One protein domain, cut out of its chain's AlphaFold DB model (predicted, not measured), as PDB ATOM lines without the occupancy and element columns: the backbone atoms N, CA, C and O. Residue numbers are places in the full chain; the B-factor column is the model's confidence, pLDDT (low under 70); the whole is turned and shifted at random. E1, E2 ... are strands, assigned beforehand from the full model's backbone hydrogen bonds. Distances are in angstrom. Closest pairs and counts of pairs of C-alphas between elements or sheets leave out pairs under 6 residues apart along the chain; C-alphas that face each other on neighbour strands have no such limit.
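This is residues 416 to 446 and 484 to 597 of the 629 residues of an uncharacterized protein of Symbiodinium microadriaticum (UniProt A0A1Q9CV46). Three small antiparallel sheets are joined round a corner, with the four strands E7, E10, E11 and E12 as a wall along one side; from the corner the sheets E2 E1 E4 and E6 E5 E13 spread away from each other, E4 turning sharply into E5 and E6 turning sharply into E7. The edge strand E2 comes up to the edge strand E7, and the little hairpin of E8 and E9 prolongs the wall at one end. The printed part has 145 residues with no named helix and 13 named strands, E1 to E13 in order along the chain, and its class is all strand. The whole is compact, with a radius of gyration of the C-alphas of 16.7 A and spans of 48 by 35 by 29 A.

The largest sheet runs E7, residues 526 to 529, E10, 542 to 547, E11, 553 to 558, and E12, 569 to 573; its edge strands are E7 and E12. E10, E11 and E12 form a meander, each strand the antiparallel neighbour of the one before. N 528 and O 543 of E7 and E10 are 2.8 A apart, N 544 and O 556 of E10 and E11 are 2.8 A apart, and N 555 and O 571 of E11 and E12 are 2.8 A apart, each within hydrogen-bond range. E7 runs on into E8, residues 532 to 534, at 10 degrees, and E9, residues 537 to 539, runs on into E10 at 28 degrees. E8 and E9 are a hairpin, with N 534 and O 537 at 2.9 A. The strongly twisted sheet of E2, residues 432 to 439, E1, 416 to 423, and E4, 492 to 499, is antiparallel in that order; N 420 and O 436 are 2.8 A apart, as are N 419 and O 495. The closest C-alphas of E2 and E7, those of Arg 434 and Ala 529, are 4.5 A apart. E4 bends by 59 degrees at residue 496 and runs on into E5, residues 501 to 507, at 97 degrees. E5 is the inner strand between E6, residues 517 to 524, and E13, residues 594 to 597; N 504 and O 521 are 2.8 A apart, and N 507 and O 594 are 2.9 A apart. E6 runs on into E7 at 93 degrees. E5 and E10 are near each other, with 5 pairs of C-alphas within 10 A. E3, residues 441 to 444, pairs with no named strand; it is near E6, with 6 pairs within 10 A.

E1 begins at C-alpha 416, (216.377, 263.571, 255.451), and is 22.0 A long. E2 is 19.5 A, E4 19.7 A, E5 19.8 A and E6 20.7 A from first to last C-alpha. E10 is 17.0 A, E11 16.4 A and E12 13.4 A long; E10 begins at C-alpha 542, (204.257, 278.529, 264.896). E3, E7, E8, E9 and E13 are shorter. E13 ends at C-alpha 597, (213.537, 281.352, 244.463).

The two C-alphas farthest apart, those of Gly 427 and Gly 511, are 48.7 A apart. Residues 447 to 483 are not printed, and C-alphas 446 and 484 are 27.0 A apart across this cut. Of the links that are printed whole, E12 to E13 is long; its residues 574 to 593 hold no named element, and residues 579 to 580 pair antiparallel with residues 595 to 596 of E13. The mean pLDDT of the printed part is 82.9; residue 446, residues 488 to 490 and residues 576 to 597 are under 70.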
ATOM      1  N   VAL A 416     216.269 263.833 254.017       88.50
ATOM      2  CA  VAL A 416     216.377 263.571 255.451       88.50
ATOM      3  C   VAL A 416     216.780 264.882 256.130       88.50
ATOM      4  O   VAL A 416     217.657 265.611 255.664       88.50
ATOM      5  N   VAL A 417     216.115 265.218 257.228       91.31
ATOM      6  CA  VAL A 417     216.434 266.383 258.049       91.31
ATOM      7  C   VAL A 417     216.572 265.952 259.501       91.31
ATOM      8  O   VAL A 417     215.800 265.141 260.014       91.31
ATOM      9  N   LEU A 418     217.558 266.514 260.189       92.38
ATOM     10  CA  LEU A 418     217.666 266.414 261.633       92.38
ATOM     11  C   LEU A 418     216.679 267.408 262.250       92.38
ATOM     12  O   LEU A 418     216.912 268.619 262.264       92.38
ATOM     13  N   GLN A 419     215.558 266.892 262.743       93.81
ATOM     14  CA  GLN A 419     214.570 267.652 263.491       93.81
ATOM     15  C   GLN A 419     214.946 267.675 264.974       93.81
ATOM     16  O   GLN A 419     215.205 266.642 265.589       93.81
ATOM     17  N   LYS A 420     214.928 268.864 265.570       93.19
ATOM     18  CA  LYS A 420     215.266 269.113 266.970       93.19
ATOM     19  C   LYS A 420     214.094 269.802 267.660       93.19
ATOM     20  O   LYS A 420     213.825 270.984 267.441       93.19
ATOM     21  N   ASN A 421     213.401 269.055 268.509       94.38
ATOM     22  CA  ASN A 421     212.231 269.511 269.251       94.38
ATOM     23  C   ASN A 421     212.636 269.913 270.678       94.38
ATOM     24  O   ASN A 421     213.329 269.173 271.371       94.38
ATOM     25  N   THR A 422     212.197 271.088 271.129       93.50
ATOM     26  CA  THR A 422     212.405 271.594 272.495       93.50
ATOM     27  C   THR A 422     211.079 271.595 273.248       93.50
ATOM     28  O   THR A 422     210.103 272.176 272.766       93.50
ATOM     29  N   TYR A 423     211.044 270.983 274.431       93.12
ATOM     30  CA  TYR A 423     209.817 270.752 275.200       93.12
ATOM     31  C   TYR A 423     209.676 271.711 276.388       93.12
ATOM     32  O   TYR A 423     210.662 272.127 277.001       93.12
ATOM     33  N   ASN A 424     208.433 272.041 276.760       91.94
ATOM     34  CA  ASN A 424     208.156 272.853 277.955       91.94
ATOM     35  C   ASN A 424     208.418 272.121 279.288       91.94
ATOM     36  O   ASN A 424     208.558 272.789 280.314       91.94
ATOM     37  N   THR A 425     208.503 270.788 279.288       88.50
ATOM     38  CA  THR A 425     208.797 269.954 280.466       88.50
ATOM     39  C   THR A 425     210.069 269.125 280.281       88.50
ATOM     40  O   THR A 425     210.487 268.836 279.159       88.50
ATOM     41  N   SER A 426     210.669 268.719 281.402       86.38
ATOM     42  CA  SER A 426     211.814 267.802 281.447       86.38
ATOM     43  C   SER A 426     211.471 266.400 280.934       86.38
ATOM     44  O   SER A 426     210.305 265.985 280.936       86.38
ATOM     45  N   GLY A 427     212.490 265.665 280.481       86.50
ATOM     46  CA  GLY A 427     212.320 264.330 279.903       86.50
ATOM     47  C   GLY A 427     211.530 264.298 278.587       86.50
ATOM     48  O   GLY A 427     211.046 263.240 278.206       86.50
ATOM     49  N   CYS A 428     211.367 265.440 277.903       91.12
ATOM     50  CA  CYS A 428     210.740 265.538 276.579       91.12
ATOM     51  C   CYS A 428     209.281 265.017 276.532       91.12
ATOM     52  O   CYS A 428     208.799 264.537 275.510       91.12
ATOM     53  N   THR A 429     208.565 265.133 277.657       89.81
ATOM     54  CA  THR A 429     207.204 264.591 277.873       89.81
ATOM     55  C   THR A 429     206.062 265.569 277.567       89.81
ATOM     56  O   THR A 429     204.891 265.205 277.668       89.81
ATOM     57  N   GLY A 430     206.386 266.829 277.274       89.56
ATOM     58  CA  GLY A 430     205.429 267.936 277.221       89.56
ATOM     59  C   GLY A 430     204.995 268.338 275.813       89.56
ATOM     60  O   GLY A 430     205.027 267.556 274.867       89.56
ATOM     61  N   GLN A 431     204.618 269.607 275.662       92.38
ATOM     62  CA  GLN A 431     204.376 270.207 274.350       92.38
ATOM     63  C   GLN A 431     205.699 270.643 273.715       92.38
ATOM     64  O   GLN A 431     206.551 271.234 274.388       92.38
ATOM     65  N   VAL A 432     205.840 270.405 272.408       95.12
ATOM     66  CA  VAL A 432     206.936 270.954 271.603       95.12
ATOM     67  C   VAL A 432     206.725 272.459 271.466       95.12
ATOM     68  O   VAL A 432     205.802 272.915 270.798       95.12
ATOM     69  N   VAL A 433     207.576 273.239 272.126       95.50
ATOM     70  CA  VAL A 433     207.536 274.707 272.092       95.50
ATOM     71  C   VAL A 433     208.307 275.248 270.897       95.50
ATOM     72  O   VAL A 433     207.932 276.275 270.338       95.50
ATOM     73  N   ARG A 434     209.385 274.564 270.497       94.75
ATOM     74  CA  ARG A 434     210.233 274.974 269.379       94.75
ATOM     75  C   ARG A 434     210.701 273.767 268.577       94.75
ATOM     76  O   ARG A 434     211.196 272.809 269.168       94.75
ATOM     77  N   THR A 435     210.604 273.860 267.259       95.00
ATOM     78  CA  THR A 435     211.133 272.888 266.303       95.00
ATOM     79  C   THR A 435     212.171 273.582 265.436       95.00
ATOM     80  O   THR A 435     211.864 274.513 264.693       95.00
ATOM     81  N   GLU A 436     213.415 273.138 265.556       92.19
ATOM     82  CA  GLU A 436     214.520 273.522 264.682       92.19
ATOM     83  C   GLU A 436     214.782 272.371 263.705       92.19
ATOM     84  O   GLU A 436     214.601 271.205 264.058       92.19
ATOM     85  N   TYR A 437     215.218 272.687 262.488       91.56
ATOM     86  CA  TYR A 437     215.607 271.692 261.492       91.56
ATOM     87  C   TYR A 437     217.005 271.999 260.975       91.56
ATOM     88  O   TYR A 437     217.350 273.164 260.777       91.56
ATOM     89  N   MET A 438     217.776 270.950 260.719       89.00
ATOM     90  CA  MET A 438     219.039 271.005 259.991       89.00
ATOM     91  C   MET A 438     218.940 270.002 258.843       89.00
ATOM     92  O   MET A 438     218.644 268.831 259.070       89.00
ATOM     93  N   VAL A 439     219.119 270.457 257.607       85.38
ATOM     94  CA  VAL A 439     219.038 269.579 256.431       85.38
ATOM     95  C   VAL A 439     220.313 268.740 256.347       85.38
ATOM     96  O   VAL A 439     221.396 269.265 256.602       85.38
ATOM     97  N   THR A 440     220.199 267.441 256.046       84.62
ATOM     98  CA  THR A 440     221.389 266.585 255.921       84.62
ATOM     99  C   THR A 440     222.237 266.981 254.720       84.62
ATOM    100  O   THR A 440     221.699 267.362 253.680       84.62
ATOM    101  N   GLY A 441     223.552 266.827 254.844       86.56
ATOM    102  CA  GLY A 441     224.530 267.312 253.873       86.56
ATOM    103  C   GLY A 441     225.460 268.361 254.475       86.56
ATOM    104  O   GLY A 441     225.466 268.573 255.688       86.56
ATOM    105  N   CYS A 442     226.272 268.981 253.620       86.88
ATOM    106  CA  CYS A 442     227.248 269.995 254.005       86.88
ATOM    107  C   CYS A 442     226.595 271.383 254.025       86.88
ATOM    108  O   CYS A 442     226.184 271.884 252.980       86.88
ATOM    109  N   VAL A 443     226.494 272.007 255.200       86.12
ATOM    110  CA  VAL A 443     225.942 273.362 255.376       86.12
ATOM    111  C   VAL A 443     226.996 274.301 255.956       86.12
ATOM    112  O   VAL A 443     227.818 273.891 256.769       86.12
ATOM    113  N   GLN A 444     226.997 275.575 255.567       84.12
ATOM    114  CA  GLN A 444     227.925 276.550 256.146       84.12
ATOM    115  C   GLN A 444     227.597 276.789 257.627       84.12
ATOM    116  O   GLN A 444     226.437 276.978 257.998       84.12
ATOM    117  N   ASN A 445     228.614 276.791 258.493       83.44
ATOM    118  CA  ASN A 445     228.415 277.041 259.914       83.44
ATOM    119  C   ASN A 445     228.134 278.534 260.149       83.44
ATOM    120  O   ASN A 445     229.023 279.367 259.985       83.44
ATOM    121  N   GLY A 446     226.916 278.872 260.582       68.88
ATOM    122  CA  GLY A 446     226.414 280.250 260.706       68.88
ATOM    123  C   GLY A 446     227.107 281.160 261.736       68.88
ATOM    124  O   GLY A 446     226.558 282.201 262.079       68.88
ATOM    125  N   SER A 484     217.662 258.340 271.009       81.00
ATOM    126  CA  SER A 484     216.845 257.755 272.078       81.00
ATOM    127  C   SER A 484     216.815 258.606 273.354       81.00
ATOM    128  O   SER A 484     215.931 258.421 274.194       81.00
ATOM    129  N   THR A 485     217.738 259.563 273.504       82.69
ATOM    130  CA  THR A 485     217.915 260.325 274.748       82.69
ATOM    131  C   THR A 485     217.301 261.725 274.683       82.69
ATOM    132  O   THR A 485     217.492 262.479 273.728       82.69
ATOM    133  N   CYS A 486     216.568 262.111 275.732       86.19
ATOM    134  CA  CYS A 486     216.227 263.513 275.957       86.19
ATOM    135  C   CYS A 486     217.428 264.209 276.607       86.19
ATOM    136  O   CYS A 486     217.894 263.786 277.665       86.19
ATOM    137  N   ILE A 487     217.929 265.282 275.996       81.00
ATOM    138  CA  ILE A 487     219.073 266.028 276.524       81.00
ATOM    139  C   ILE A 487     218.560 267.023 277.576       81.00
ATOM    140  O   ILE A 487     218.069 268.112 277.247       81.00
ATOM    141  N   ASP A 488     218.667 266.620 278.844       69.44
ATOM    142  CA  ASP A 488     218.060 267.285 280.008       69.44
ATOM    143  C   ASP A 488     218.526 268.728 280.249       69.44
ATOM    144  O   ASP A 488     217.770 269.512 280.819       69.44
ATOM    145  N   GLU A 489     219.715 269.138 279.785       59.72
ATOM    146  CA  GLU A 489     220.175 270.526 279.969       59.72
ATOM    147  C   GLU A 489     219.208 271.571 279.378       59.72
ATOM    148  O   GLU A 489     219.193 272.720 279.821       59.72
ATOM    149  N   TYR A 490     218.406 271.186 278.375       61.34
ATOM    150  CA  TYR A 490     217.483 272.087 277.678       61.34
ATOM    151  C   TYR A 490     216.183 271.418 277.193       61.34
ATOM    152  O   TYR A 490     215.509 271.993 276.337       61.34
ATOM    153  N   ASN A 491     215.833 270.223 277.683       75.81
ATOM    154  CA  ASN A 491     214.666 269.444 277.235       75.81
ATOM    155  C   ASN A 491     214.618 269.264 275.702       75.81
ATOM    156  O   ASN A 491     213.587 269.516 275.066       75.81
ATOM    157  N   LYS A 492     215.758 268.911 275.097       84.50
ATOM    158  CA  LYS A 492     215.900 268.756 273.641       84.50
ATOM    159  C   LYS A 492     215.795 267.284 273.255       84.50
ATOM    160  O   LYS A 492     216.567 266.470 273.752       84.50
ATOM    161  N   TYR A 493     214.893 266.980 272.330       89.38
ATOM    162  CA  TYR A 493     214.835 265.710 271.613       89.38
ATOM    163  C   TYR A 493     215.327 265.919 270.182       89.38
ATOM    164  O   TYR A 493     215.021 266.948 269.572       89.38
ATOM    165  N   MET A 494     216.061 264.952 269.641       91.31
ATOM    166  CA  MET A 494     216.489 264.949 268.245       91.31
ATOM    167  C   MET A 494     215.933 263.715 267.542       91.31
ATOM    168  O   MET A 494     215.909 262.630 268.112       91.31
ATOM    169  N   SER A 495     215.498 263.887 266.299       92.56
ATOM    170  CA  SER A 495     214.955 262.822 265.457       92.56
ATOM    171  C   SER A 495     215.276 263.105 263.996       92.56
ATOM    172  O   SER A 495     215.032 264.213 263.520       92.56
ATOM    173  N   CYS A 496     215.757 262.107 263.266       92.75
ATOM    174  CA  CYS A 496     215.874 262.192 261.815       92.75
ATOM    175  C   CYS A 496     214.496 261.946 261.185       92.75
ATOM    176  O   CYS A 496     213.876 260.916 261.452       92.75
ATOM    177  N   THR A 497     213.997 262.887 260.383       92.12
ATOM    178  CA  THR A 497     212.704 262.776 259.689       92.12
ATOM    179  C   THR A 497     212.866 263.089 258.207       92.12
ATOM    180  O   THR A 497     213.727 263.870 257.817       92.12
ATOM    181  N   GLU A 498     212.060 262.460 257.357       91.12
ATOM    182  CA  GLU A 498     211.985 262.810 255.938       91.12
ATOM    183  C   GLU A 498     211.061 264.023 255.765       91.12
ATOM    184  O   GLU A 498     209.940 264.031 256.276       91.12
ATOM    185  N   GLN A 499     211.537 265.062 255.074       91.19
ATOM    186  CA  GLN A 499     210.776 266.279 254.778       91.19
ATOM    187  C   GLN A 499     211.020 266.745 253.342       91.19
ATOM    188  O   GLN A 499     212.123 266.641 252.805       91.19
ATOM    189  N   THR A 500     210.002 267.336 252.722       90.38
ATOM    190  CA  THR A 500     210.179 268.092 251.475       90.38
ATOM    191  C   THR A 500     210.928 269.382 251.794       90.38
ATOM    192  O   THR A 500     210.478 270.152 252.639       90.38
ATOM    193  N   VAL A 501     212.055 269.634 251.129       88.06
ATOM    194  CA  VAL A 501     212.911 270.805 251.380       88.06
ATOM    195  C   VAL A 501     212.926 271.733 250.170       88.06
ATOM    196  O   VAL A 501     213.108 271.286 249.038       88.06
ATOM    197  N   VAL A 502     212.751 273.029 250.428       86.69
ATOM    198  CA  VAL A 502     212.877 274.125 249.461       86.69
ATOM    199  C   VAL A 502     214.182 274.869 249.716       86.69
ATOM    200  O   VAL A 502     214.499 275.208 250.855       86.69
ATOM    201  N   THR A 503     214.929 275.150 248.653       83.31
ATOM    202  CA  THR A 503     216.180 275.909 248.720       83.31
ATOM    203  C   THR A 503     215.926 277.389 248.431       83.31
ATOM    204  O   THR A 503     215.364 277.745 247.398       83.31
ATOM    205  N   MET A 504     216.368 278.260 249.335       80.75
ATOM    206  CA  MET A 504     216.288 279.715 249.229       80.75
ATOM    207  C   MET A 504     217.684 280.318 249.048       80.75
ATOM    208  O   MET A 504     218.581 280.013 249.831       80.75
ATOM    209  N   LYS A 505     217.867 281.203 248.061       81.12
ATOM    210  CA  LYS A 505     219.149 281.875 247.791       81.12
ATOM    211  C   LYS A 505     219.070 283.374 248.066       81.12
ATOM    212  O   LYS A 505     218.213 284.059 247.507       81.12
ATOM    213  N   MET A 506     219.968 283.864 248.918       77.06
ATOM    214  CA  MET A 506     220.146 285.283 249.240       77.06
ATOM    215  C   MET A 506     221.267 285.895 248.414       77.06
ATOM    216  O   MET A 506     222.334 285.294 248.284       77.06
ATOM    217  N   TYR A 507     221.064 287.121 247.939       79.62
ATOM    218  CA  TYR A 507     222.059 287.859 247.173       79.62
ATOM    219  C   TYR A 507     222.295 289.252 247.764       79.62
ATOM    220  O   TYR A 507     221.350 289.959 248.119       79.62
ATOM    221  N   THR A 508     223.562 289.674 247.790       79.00
ATOM    222  CA  THR A 508     223.997 290.986 248.307       79.00
ATOM    223  C   THR A 508     223.551 292.169 247.442       79.00
ATOM    224  O   THR A 508     223.650 293.319 247.865       79.00
ATOM    225  N   ALA A 509     223.075 291.910 246.220       76.88
ATOM    226  CA  ALA A 509     222.607 292.925 245.286       76.88
ATOM    227  C   ALA A 509     221.532 292.380 244.332       76.88
ATOM    228  O   ALA A 509     221.497 291.184 244.021       76.88
ATOM    229  N   ALA A 510     220.704 293.299 243.827       70.94
ATOM    230  CA  ALA A 510     219.647 293.043 242.854       70.94
ATOM    231  C   ALA A 510     220.140 292.321 241.585       70.94
ATOM    232  O   ALA A 510     221.311 292.380 241.200       70.94
ATOM    233  N   GLY A 511     219.217 291.628 240.917       75.06
ATOM    234  CA  GLY A 511     219.484 290.833 239.714       75.06
ATOM    235  C   GLY A 511     220.016 289.416 239.968       75.06
ATOM    236  O   GLY A 511     220.170 288.664 239.010       75.06
ATOM    237  N   CYS A 512     220.259 289.031 241.229       78.44
ATOM    238  CA  CYS A 512     220.480 287.643 241.659       78.44
ATOM    239  C   CYS A 512     221.591 286.902 240.890       78.44
ATOM    240  O   CYS A 512     221.524 285.705 240.607       78.44
ATOM    241  N   ASN A 513     222.646 287.640 240.543       83.25
ATOM    242  CA  ASN A 513     223.845 287.089 239.932       83.25
ATOM    243  C   ASN A 513     224.539 286.142 240.927       83.25
ATOM    244  O   ASN A 513     224.765 286.519 242.073       83.25
ATOM    245  N   GLN A 514     224.940 284.948 240.486       83.31
ATOM    246  CA  GLN A 514     225.671 283.970 241.305       83.31
ATOM    247  C   GLN A 514     226.958 284.548 241.933       83.31
ATOM    248  O   GLN A 514     227.349 284.111 243.011       83.31
ATOM    249  N   ALA A 515     227.588 285.554 241.311       86.69
ATOM    250  CA  ALA A 515     228.729 286.282 241.882       86.69
ATOM    251  C   ALA A 515     228.383 287.109 243.141       86.69
ATOM    252  O   ALA A 515     229.276 287.449 243.912       86.69
ATOM    253  N   ASN A 516     227.098 287.409 243.345       83.38
ATOM    254  CA  ASN A 516     226.554 288.139 244.488       83.38
ATOM    255  C   ASN A 516     225.847 287.203 245.489       83.38
ATOM    256  O   ASN A 516     225.185 287.707 246.393       83.38
ATOM    257  N   LEU A 517     225.911 285.873 245.314       82.75
ATOM    258  CA  LEU A 517     225.285 284.922 246.239       82.75
ATOM    259  C   LEU A 517     225.939 285.062 247.620       82.75
ATOM    260  O   LEU A 517     227.131 284.809 247.777       82.75
ATOM    261  N   GLU A 518     225.143 285.459 248.606       80.81
ATOM    262  CA  GLU A 518     225.575 285.640 249.990       80.81
ATOM    263  C   GLU A 518     225.443 284.338 250.780       80.81
ATOM    264  O   GLU A 518     226.362 283.936 251.490       80.81
ATOM    265  N   ALA A 519     224.294 283.671 250.638       78.31
ATOM    266  CA  ALA A 519     223.957 282.476 251.394       78.31
ATOM    267  C   ALA A 519     222.876 281.633 250.696       78.31
ATOM    268  O   ALA A 519     222.036 282.138 249.946       78.31
ATOM    269  N   GLU A 520     222.879 280.333 250.989       81.62
ATOM    270  CA  GLU A 520     221.887 279.359 250.535       81.62
ATOM    271  C   GLU A 520     221.288 278.652 251.761       81.62
ATOM    272  O   GLU A 520     222.016 278.117 252.599       81.62
ATOM    273  N   TYR A 521     219.959 278.673 251.887       81.19
ATOM    274  CA  TYR A 521     219.219 278.113 253.018       81.19
ATOM    275  C   TYR A 521     218.277 277.018 252.547       81.19
ATOM    276  O   TYR A 521     217.388 277.252 251.732       81.19
ATOM    277  N   SER A 522     218.407 275.838 253.137       84.31
ATOM    278  CA  SER A 522     217.501 274.722 252.889       84.31
ATOM    279  C   SER A 522     216.408 274.706 253.963       84.31
ATOM    280  O   SER A 522     216.675 274.436 255.135       84.31
ATOM    281  N   LEU A 523     215.172 275.035 253.579       86.81
ATOM    282  CA  LEU A 523     214.013 275.116 254.468       86.81
ATOM    283  C   LEU A 523     213.072 273.919 254.257       86.81
ATOM    284  O   LEU A 523     212.508 273.782 253.169       86.81
ATOM    285  N   PRO A 524     212.840 273.065 255.269       90.75
ATOM    286  CA  PRO A 524     211.794 272.057 255.183       90.75
ATOM    287  C   PRO A 524     210.407 272.703 255.208       90.75
ATOM    288  O   PRO A 524     210.143 273.630 255.981       90.75
ATOM    289  N   LEU A 525     209.527 272.174 254.364       92.81
ATOM    290  CA  LEU A 525     208.099 272.453 254.367       92.81
ATOM    291  C   LEU A 525     207.415 271.792 255.574       92.81
ATOM    292  O   LEU A 525     207.991 270.958 256.271       92.81
ATOM    293  N   GLY A 526     206.158 272.160 255.809       94.88
ATOM    294  CA  GLY A 526     205.361 271.694 256.939       94.88
ATOM    295  C   GLY A 526     205.272 272.720 258.066       94.88
ATOM    296  O   GLY A 526     205.608 273.893 257.900       94.88
ATOM    297  N   CYS A 527     204.745 272.282 259.210       96.25
ATOM    298  CA  CYS A 527     204.562 273.118 260.394       96.25
ATOM    299  C   CYS A 527     205.751 273.002 261.353       96.25
ATOM    300  O   CYS A 527     206.190 271.896 261.660       96.25
ATOM    301  N   ARG A 528     206.210 274.135 261.895       95.56
ATOM    302  CA  ARG A 528     207.232 274.195 262.944       95.56
ATOM    303  C   ARG A 528     206.814 275.094 264.100       95.56
ATOM    304  O   ARG A 528     206.395 276.236 263.901       95.56
ATOM    305  N   ALA A 529     206.979 274.598 265.321       95.50
ATOM    306  CA  ALA A 529     206.789 275.402 266.518       95.50
ATOM    307  C   ALA A 529     207.920 276.444 266.636       95.50
ATOM    308  O   ALA A 529     209.098 276.122 266.478       95.50
ATOM    309  N   MET A 530     207.577 277.696 266.934       94.81
ATOM    310  CA  MET A 530     208.509 278.819 267.129       94.81
ATOM    311  C   MET A 530     208.273 279.555 268.455       94.81
ATOM    312  O   MET A 530     208.703 280.697 268.639       94.81
ATOM    313  N   GLY A 531     207.571 278.910 269.383       91.81
ATOM    314  CA  GLY A 531     207.260 279.467 270.683       91.81
ATOM    315  C   GLY A 531     208.496 279.703 271.548       91.81
ATOM    316  O   GLY A 531     209.604 279.222 271.290       91.81
ATOM    317  N   ARG A 532     208.296 280.462 272.626       88.38
ATOM    318  CA  ARG A 532     209.340 280.780 273.609       88.38
ATOM    319  C   ARG A 532     208.839 280.486 275.015       88.38
ATOM    320  O   ARG A 532     207.703 280.815 275.348       88.38
ATOM    321  N   VAL A 533     209.697 279.903 275.852       85.06
ATOM    322  CA  VAL A 533     209.428 279.749 277.288       85.06
ATOM    323  C   VAL A 533     210.012 280.953 278.023       85.06
ATOM    324  O   VAL A 533     211.221 281.166 278.002       85.06
ATOM    325  N   SER A 534     209.164 281.738 278.685       85.12
ATOM    326  CA  SER A 534     209.569 282.881 279.507       85.12
ATOM    327  C   SER A 534     208.872 282.802 280.861       85.12
ATOM    328  O   SER A 534     207.652 282.691 280.932       85.12
ATOM    329  N   ASN A 535     209.643 282.808 281.953       85.31
ATOM    330  CA  ASN A 535     209.132 282.654 283.325       85.31
ATOM    331  C   ASN A 535     208.218 281.419 283.537       85.31
ATOM    332  O   ASN A 535     207.306 281.454 284.361       85.31
ATOM    333  N   GLY A 536     208.448 280.335 282.787       82.81
ATOM    334  CA  GLY A 536     207.623 279.117 282.821       82.81
ATOM    335  C   GLY A 536     206.298 279.206 282.050       82.81
ATOM    336  O   GLY A 536     205.565 278.223 282.003       82.81
ATOM    337  N   GLN A 537     205.989 280.344 281.422       88.25
ATOM    338  CA  GLN A 537     204.883 280.474 280.475       88.25
ATOM    339  C   GLN A 537     205.382 280.252 279.046       88.25
ATOM    340  O   GLN A 537     206.486 280.667 278.693       88.25
ATOM    341  N   VAL A 538     204.557 279.603 278.224       90.56
ATOM    342  CA  VAL A 538     204.823 279.397 276.799       90.56
ATOM    343  C   VAL A 538     204.118 280.490 276.003       90.56
ATOM    344  O   VAL A 538     202.892 280.556 275.990       90.56
ATOM    345  N   THR A 539     204.882 281.331 275.310       94.25
ATOM    346  CA  THR A 539     204.353 282.161 274.226       94.25
ATOM    347  C   THR A 539     204.225 281.268 272.998       94.25
ATOM    348  O   THR A 539     205.240 280.890 272.413       94.25
ATOM    349  N   ALA A 540     202.998 280.869 272.661       93.00
ATOM    350  CA  ALA A 540     202.718 279.971 271.545       93.00
ATOM    351  C   ALA A 540     202.833 280.710 270.207       93.00
ATOM    352  O   ALA A 540     202.055 281.618 269.932       93.00
ATOM    353  N   MET A 541     203.796 280.306 269.382       95.12
ATOM    354  CA  MET A 541     203.936 280.755 267.999       95.12
ATOM    355  C   MET A 541     204.313 279.562 267.126       95.12
ATOM    356  O   MET A 541     205.054 278.683 267.572       95.12
ATOM    357  N   SER A 542     203.856 279.537 265.880       96.38
ATOM    358  CA  SER A 542     204.257 278.529 264.896       96.38
ATOM    359  C   SER A 542     204.301 279.118 263.492       96.38
ATOM    360  O   SER A 542     203.708 280.161 263.214       96.38
ATOM    361  N   GLN A 543     205.058 278.457 262.626       95.69
ATOM    362  CA  GLN A 543     205.251 278.831 261.236       95.69
ATOM    363  C   GLN A 543     204.972 277.618 260.356       95.69
ATOM    364  O   GLN A 543     205.492 276.538 260.631       95.69
ATOM    365  N   LYS A 544     204.194 277.793 259.290       96.31
ATOM    366  CA  LYS A 544     204.008 276.778 258.253       96.31
ATOM    367  C   LYS A 544     204.629 277.264 256.950       96.31
ATOM    368  O   LYS A 544     204.326 278.371 256.513       96.31
ATOM    369  N   LEU A 545     205.472 276.435 256.348       94.38
ATOM    370  CA  LEU A 545     205.973 276.633 254.990       94.38
ATOM    371  C   LEU A 545     205.285 275.618 254.075       94.38
ATOM    372  O   LEU A 545     205.292 274.421 254.363       94.38
ATOM    373  N   GLU A 546     204.674 276.075 252.989       94.50
ATOM    374  CA  GLU A 546     204.034 275.209 251.994       94.50
ATOM    375  C   GLU A 546     204.177 275.787 250.585       94.50
ATOM    376  O   GLU A 546     204.441 276.974 250.427       94.50
ATOM    377  N   LEU A 547     204.025 274.953 249.556       91.44
ATOM    378  CA  LEU A 547     203.919 275.420 248.173       91.44
ATOM    379  C   LEU A 547     202.435 275.547 247.817       91.44
ATOM    380  O   LEU A 547     201.661 274.628 248.095       91.44
ATOM    381  N   ASN A 548     202.031 276.668 247.220       92.94
ATOM    382  CA  ASN A 548     200.664 276.833 246.720       92.94
ATOM    383  C   ASN A 548     200.478 276.202 245.325       92.94
ATOM    384  O   ASN A 548     201.395 275.609 244.758       92.94
ATOM    385  N   SER A 549     199.280 276.339 244.746       92.12
ATOM    386  CA  SER A 549     198.953 275.808 243.411       92.12
ATOM    387  C   SER A 549     199.807 276.377 242.272       92.12
ATOM    388  O   SER A 549     199.867 275.770 241.207       92.12
ATOM    389  N   ASN A 550     200.456 277.523 242.490       89.38
ATOM    390  CA  ASN A 550     201.343 278.185 241.534       89.38
ATOM    391  C   ASN A 550     202.817 277.806 241.779       89.38
ATOM    392  O   ASN A 550     203.711 278.434 241.225       89.38
ATOM    393  N   ASN A 551     203.074 276.806 242.634       86.75
ATOM    394  CA  ASN A 551     204.384 276.435 243.174       86.75
ATOM    395  C   ASN A 551     205.100 277.541 243.967       86.75
ATOM    396  O   ASN A 551     206.274 277.363 244.268       86.75
ATOM    397  N   ASN A 552     204.440 278.639 244.343       88.19
ATOM    398  CA  ASN A 552     205.056 279.702 245.142       88.19
ATOM    399  C   ASN A 552     205.162 279.299 246.618       88.19
ATOM    400  O   ASN A 552     204.292 278.602 247.147       88.19
ATOM    401  N   LEU A 553     206.233 279.743 247.282       88.56
ATOM    402  CA  LEU A 553     206.524 279.423 248.675       88.56
ATOM    403  C   LEU A 553     205.694 280.329 249.574       88.56
ATOM    404  O   LEU A 553     205.939 281.527 249.691       88.56
ATOM    405  N   VAL A 554     204.724 279.730 250.242       92.31
ATOM    406  CA  VAL A 554     203.821 280.401 251.161       92.31
ATOM    407  C   VAL A 554     204.312 280.210 252.591       92.31
ATOM    408  O   VAL A 554     204.481 279.088 253.075       92.31
ATOM    409  N   ASN A 555     204.522 281.330 253.276       92.44
ATOM    410  CA  ASN A 555     204.941 281.411 254.666       92.44
ATOM    411  C   ASN A 555     203.775 281.897 255.541       92.44
ATOM    412  O   ASN A 555     203.350 283.047 255.437       92.44
ATOM    413  N   LYS A 556     203.267 281.022 256.416       95.50
ATOM    414  CA  LYS A 556     202.138 281.295 257.319       95.50
ATOM    415  C   LYS A 556     202.603 281.385 258.762       95.50
ATOM    416  O   LYS A 556     203.149 280.425 259.297       95.50
ATOM    417  N   MET A 557     202.338 282.518 259.401       95.00
ATOM    418  CA  MET A 557     202.745 282.835 260.769       95.00
ATOM    419  C   MET A 557     201.538 282.867 261.710       95.00
ATOM    420  O   MET A 557     200.612 283.654 261.513       95.00
ATOM    421  N   TYR A 558     201.568 282.039 262.755       95.94
ATOM    422  CA  TYR A 558     200.488 281.853 263.727       95.94
ATOM    423  C   TYR A 558     200.944 282.354 265.104       95.94
ATOM    424  O   TYR A 558     201.874 281.802 265.692       95.94
ATOM    425  N   ASN A 559     200.275 283.375 265.650       92.44
ATOM    426  CA  ASN A 559     200.696 284.067 266.882       92.44
ATOM    427  C   ASN A 559     200.077 283.510 268.185       92.44
ATOM    428  O   ASN A 559     200.224 284.119 269.245       92.44
ATOM    429  N   SER A 560     199.346 282.393 268.114       92.50
ATOM    430  CA  SER A 560     198.624 281.811 269.260       92.50
ATOM    431  C   SER A 560     198.553 280.277 269.259       92.50
ATOM    432  O   SER A 560     197.761 279.699 270.000       92.50
ATOM    433  N   SER A 561     199.347 279.611 268.421       95.44
ATOM    434  CA  SER A 561     199.331 278.157 268.201       95.44
ATOM    435  C   SER A 561     200.766 277.630 268.088       95.44
ATOM    436  O   SER A 561     201.657 278.356 267.648       95.44
ATOM    437  N   LEU A 562     200.990 276.371 268.479       94.69
ATOM    438  CA  LEU A 562     202.251 275.636 268.268       94.69
ATOM    439  C   LEU A 562     202.155 274.609 267.121       94.69
ATOM    440  O   LEU A 562     203.163 274.025 266.738       94.69
ATOM    441  N   ASP A 563     200.951 274.397 266.589       95.25
ATOM    442  CA  ASP A 563     200.554 273.347 265.644       95.25
ATOM    443  C   ASP A 563     200.054 273.897 264.292       95.25
ATOM    444  O   ASP A 563     199.444 273.172 263.509       95.25
ATOM    445  N   CYS A 564     200.321 275.177 264.002       96.75
ATOM    446  CA  CYS A 564     199.885 275.888 262.797       96.75
ATOM    447  C   CYS A 564     198.360 275.862 262.584       96.75
ATOM    448  O   CYS A 564     197.867 275.725 261.460       96.75
ATOM    449  N   SER A 565     197.611 275.994 263.681       96.25
ATOM    450  CA  SER A 565     196.153 276.069 263.700       96.25
ATOM    451  C   SER A 565     195.658 277.494 263.993       96.25
ATOM    452  O   SER A 565     196.310 278.286 264.675       96.25
ATOM    453  N   GLY A 566     194.476 277.830 263.469       94.75
ATOM    454  CA  GLY A 566     193.830 279.128 263.683       94.75
ATOM    455  C   GLY A 566     194.231 280.223 262.687       94.75
ATOM    456  O   GLY A 566     194.611 279.960 261.542       94.75
ATOM    457  N   THR A 567     194.072 281.476 263.114       95.50
ATOM    458  CA  THR A 567     194.345 282.666 262.301       95.50
ATOM    459  C   THR A 567     195.844 282.874 262.105       95.50
ATOM    460  O   THR A 567     196.636 282.741 263.038       95.50
ATOM    461  N   HIS A 568     196.227 283.237 260.883       95.94
ATOM    462  CA  HIS A 568     197.613 283.460 260.493       95.94
ATOM    463  C   HIS A 568     197.761 284.715 259.638       95.94
ATOM    464  O   HIS A 568     196.804 285.171 259.011       95.94
ATOM    465  N   VAL A 569     198.980 285.246 259.613       94.31
ATOM    466  CA  VAL A 569     199.447 286.163 258.569       94.31
ATOM    467  C   VAL A 569     200.142 285.316 257.508       94.31
ATOM    468  O   VAL A 569     200.934 284.439 257.852       94.31
ATOM    469  N   GLU A 570     199.825 285.547 256.239       93.94
ATOM    470  CA  GLU A 570     200.380 284.822 255.095       93.94
ATOM    471  C   GLU A 570     201.231 285.764 254.242       93.94
ATOM    472  O   GLU A 570     200.807 286.883 253.959       93.94
ATOM    473  N   VAL A 571     202.407 285.300 253.817       89.38
ATOM    474  CA  VAL A 571     203.202 285.941 252.764       89.38
ATOM    475  C   VAL A 571     203.596 284.909 251.719       89.38
ATOM    476  O   VAL A 571     204.136 283.852 252.044       89.38
ATOM    477  N   GLU A 572     203.321 285.237 250.461       88.44
ATOM    478  CA  GLU A 572     203.683 284.451 249.287       88.44
ATOM    479  C   GLU A 572     205.001 284.975 248.702       88.44
ATOM    480  O   GLU A 572     205.147 286.167 248.431       88.44
ATOM    481  N   LEU A 573     205.964 284.075 248.511       83.81
ATOM    482  CA  LEU A 573     207.246 284.338 247.865       83.81
ATOM    483  C   LEU A 573     207.261 283.614 246.511       83.81
ATOM    484  O   LEU A 573     207.106 282.386 246.488       83.81
ATOM    485  N   PRO A 574     207.444 284.321 245.381       82.31
ATOM    486  CA  PRO A 574     207.479 283.674 244.080       82.31
ATOM    487  C   PRO A 574     208.662 282.704 243.989       82.31
ATOM    488  O   PRO A 574     209.784 283.013 244.393       82.31
ATOM    489  N   CYS A 575     208.389 281.512 243.466       73.50
ATOM    490  CA  CYS A 575     209.354 280.414 243.350       73.50
ATOM    491  C   CYS A 575     209.995 280.289 241.961       73.50
ATOM    492  O   CYS A 575     210.734 279.338 241.697       73.50
ATOM    493  N   GLU A 576     209.676 281.226 241.073       67.38
ATOM    494  CA  GLU A 576     210.293 281.371 239.762       67.38
ATOM    495  C   GLU A 576     211.585 282.198 239.859       67.38
ATOM    496  O   GLU A 576     211.864 282.839 240.870       67.38
ATOM    497  N   GLN A 577     212.357 282.255 238.768       57.72
ATOM    498  CA  GLN A 577     213.635 282.984 238.677       57.72
ATOM    499  C   GLN A 577     213.533 284.521 238.821       57.72
ATOM    500  O   GLN A 577     214.504 285.228 238.539       57.72
ATOM    501  N   VAL A 578     212.390 285.048 239.261       62.84
ATOM    502  CA  VAL A 578     212.189 286.465 239.559       62.84
ATOM    503  C   VAL A 578     213.035 286.833 240.771       62.84
ATOM    504  O   VAL A 578     212.827 286.332 241.872       62.84
ATOM    505  N   CYS A 579     213.993 287.725 240.551       66.44
ATOM    506  CA  CYS A 579     214.773 288.318 241.621       66.44
ATOM    507  C   CYS A 579     213.909 289.366 242.342       66.44
ATOM    508  O   CYS A 579     213.550 290.375 241.735       66.44
ATOM    509  N   VAL A 580     213.531 289.108 243.595       68.00
ATOM    510  CA  VAL A 580     212.678 289.997 244.402       68.00
ATOM    511  C   VAL A 580     213.549 290.813 245.350       68.00
ATOM    512  O   VAL A 580     214.286 290.228 246.146       68.00
ATOM    513  N   ASP A 581     213.448 292.143 245.299       64.44
ATOM    514  CA  ASP A 581     214.166 293.026 246.224       64.44
ATOM    515  C   ASP A 581     213.575 292.910 247.641       64.44
ATOM    516  O   ASP A 581     212.412 293.237 247.879       64.44
ATOM    517  N   GLY A 582     214.372 292.447 248.607       57.72
ATOM    518  CA  GLY A 582     213.878 292.093 249.949       57.72
ATOM    519  C   GLY A 582     213.394 293.283 250.792       57.72
ATOM    520  O   GLY A 582     212.575 293.106 251.695       57.72
ATOM    521  N   ASN A 583     213.814 294.505 250.446       55.66
ATOM    522  CA  ASN A 583     213.417 295.755 251.105       55.66
ATOM    523  C   ASN A 583     211.918 296.103 250.976       55.66
ATOM    524  O   ASN A 583     211.489 297.106 251.542       55.66
ATOM    525  N   THR A 584     211.117 295.331 250.229       50.44
ATOM    526  CA  THR A 584     209.681 295.603 250.029       50.44
ATOM    527  C   THR A 584     208.734 294.687 250.810       50.44
ATOM    528  O   THR A 584     207.522 294.813 250.642       50.44
ATOM    529  N   SER A 585     209.230 293.755 251.637       52.84
ATOM    530  CA  SER A 585     208.371 292.828 252.393       52.84
ATOM    531  C   SER A 585     208.713 292.756 253.884       52.84
ATOM    532  O   SER A 585     209.707 292.135 254.257       52.84
ATOM    533  N   ASP A 586     207.806 293.245 254.739       51.75
ATOM    534  CA  ASP A 586     207.884 293.217 256.218       51.75
ATOM    535  C   ASP A 586     207.926 291.800 256.850       51.75
ATOM    536  O   ASP A 586     207.888 291.641 258.071       51.75
ATOM    537  N   ALA A 587     207.940 290.745 256.029       48.88
ATOM    538  CA  ALA A 587     207.922 289.342 256.448       48.88
ATOM    539  C   ALA A 587     209.236 288.588 256.190       48.88
ATOM    540  O   ALA A 587     209.363 287.430 256.600       48.88
ATOM    541  N   LEU A 588     210.202 289.229 255.531       53.94
ATOM    542  CA  LEU A 588     211.602 288.812 255.572       53.94
ATOM    543  C   LEU A 588     212.304 289.584 256.706       53.94
ATOM    544  O   LEU A 588     211.827 290.650 257.098       53.94
ATOM    545  N   PRO A 589     213.397 289.061 257.294       46.09
ATOM    546  CA  PRO A 589     214.152 289.807 258.298       46.09
ATOM    547  C   PRO A 589     214.696 291.126 257.722       46.09
ATOM    548  O   PRO A 589     214.924 291.239 256.520       46.09
ATOM    549  N   GLU A 590     214.930 292.125 258.575       41.12
ATOM    550  CA  GLU A 590     215.450 293.428 258.139       41.12
ATOM    551  C   GLU A 590     216.821 293.296 257.439       41.12
ATOM    552  O   GLU A 590     217.681 292.529 257.877       41.12
ATOM    553  N   GLY A 591     217.032 294.063 256.359       42.97
ATOM    554  CA  GLY A 591     218.328 294.185 255.671       42.97
ATOM    555  C   GLY A 591     218.574 293.246 254.481       42.97
ATOM    556  O   GLY A 591     219.730 292.978 254.165       42.97
ATOM    557  N   TRP A 592     217.530 292.719 253.832       48.78
ATOM    558  CA  TRP A 592     217.662 291.753 252.731       48.78
ATOM    559  C   TRP A 592     217.552 292.447 251.370       48.78
ATOM    560  O   TRP A 592     216.567 293.130 251.097       48.78
ATOM    561  N   PHE A 593     218.547 292.262 250.497       49.34
ATOM    562  CA  PHE A 593     218.639 293.034 249.254       49.34
ATOM    563  C   PHE A 593     218.018 292.341 248.048       49.34
ATOM    564  O   PHE A 593     217.257 292.999 247.351       49.34
ATOM    565  N   ALA A 594     218.252 291.043 247.828       50.94
ATOM    566  CA  ALA A 594     217.584 290.315 246.750       50.94
ATOM    567  C   ALA A 594     217.451 288.800 246.994       50.94
ATOM    568  O   ALA A 594     218.353 288.157 247.534       50.94
ATOM    569  N   TYR A 595     216.333 288.223 246.547       55.66
ATOM    570  CA  TYR A 595     216.021 286.793 246.626       55.66
ATOM    571  C   TYR A 595     215.710 286.213 245.244       55.66
ATOM    572  O   TYR A 595     214.849 286.742 244.545       55.66
ATOM    573  N   GLN A 596     216.342 285.089 244.886       50.12
ATOM    574  CA  GLN A 596     215.878 284.242 243.781       50.12
ATOM    575  C   GLN A 596     215.389 282.915 244.346       50.12
ATOM    576  O   GLN A 596     216.170 282.119 244.876       50.12
ATOM    577  N   GLY A 597     214.093 282.663 244.196       49.47
ATOM    578  CA  GLY A 597     213.537 281.352 244.463       49.47
ATOM    579  C   GLY A 597     213.952 280.380 243.376       49.47
ATOM    580  O   GLY A 597     213.461 280.443 242.255       49.47
TER     581      GLY A 597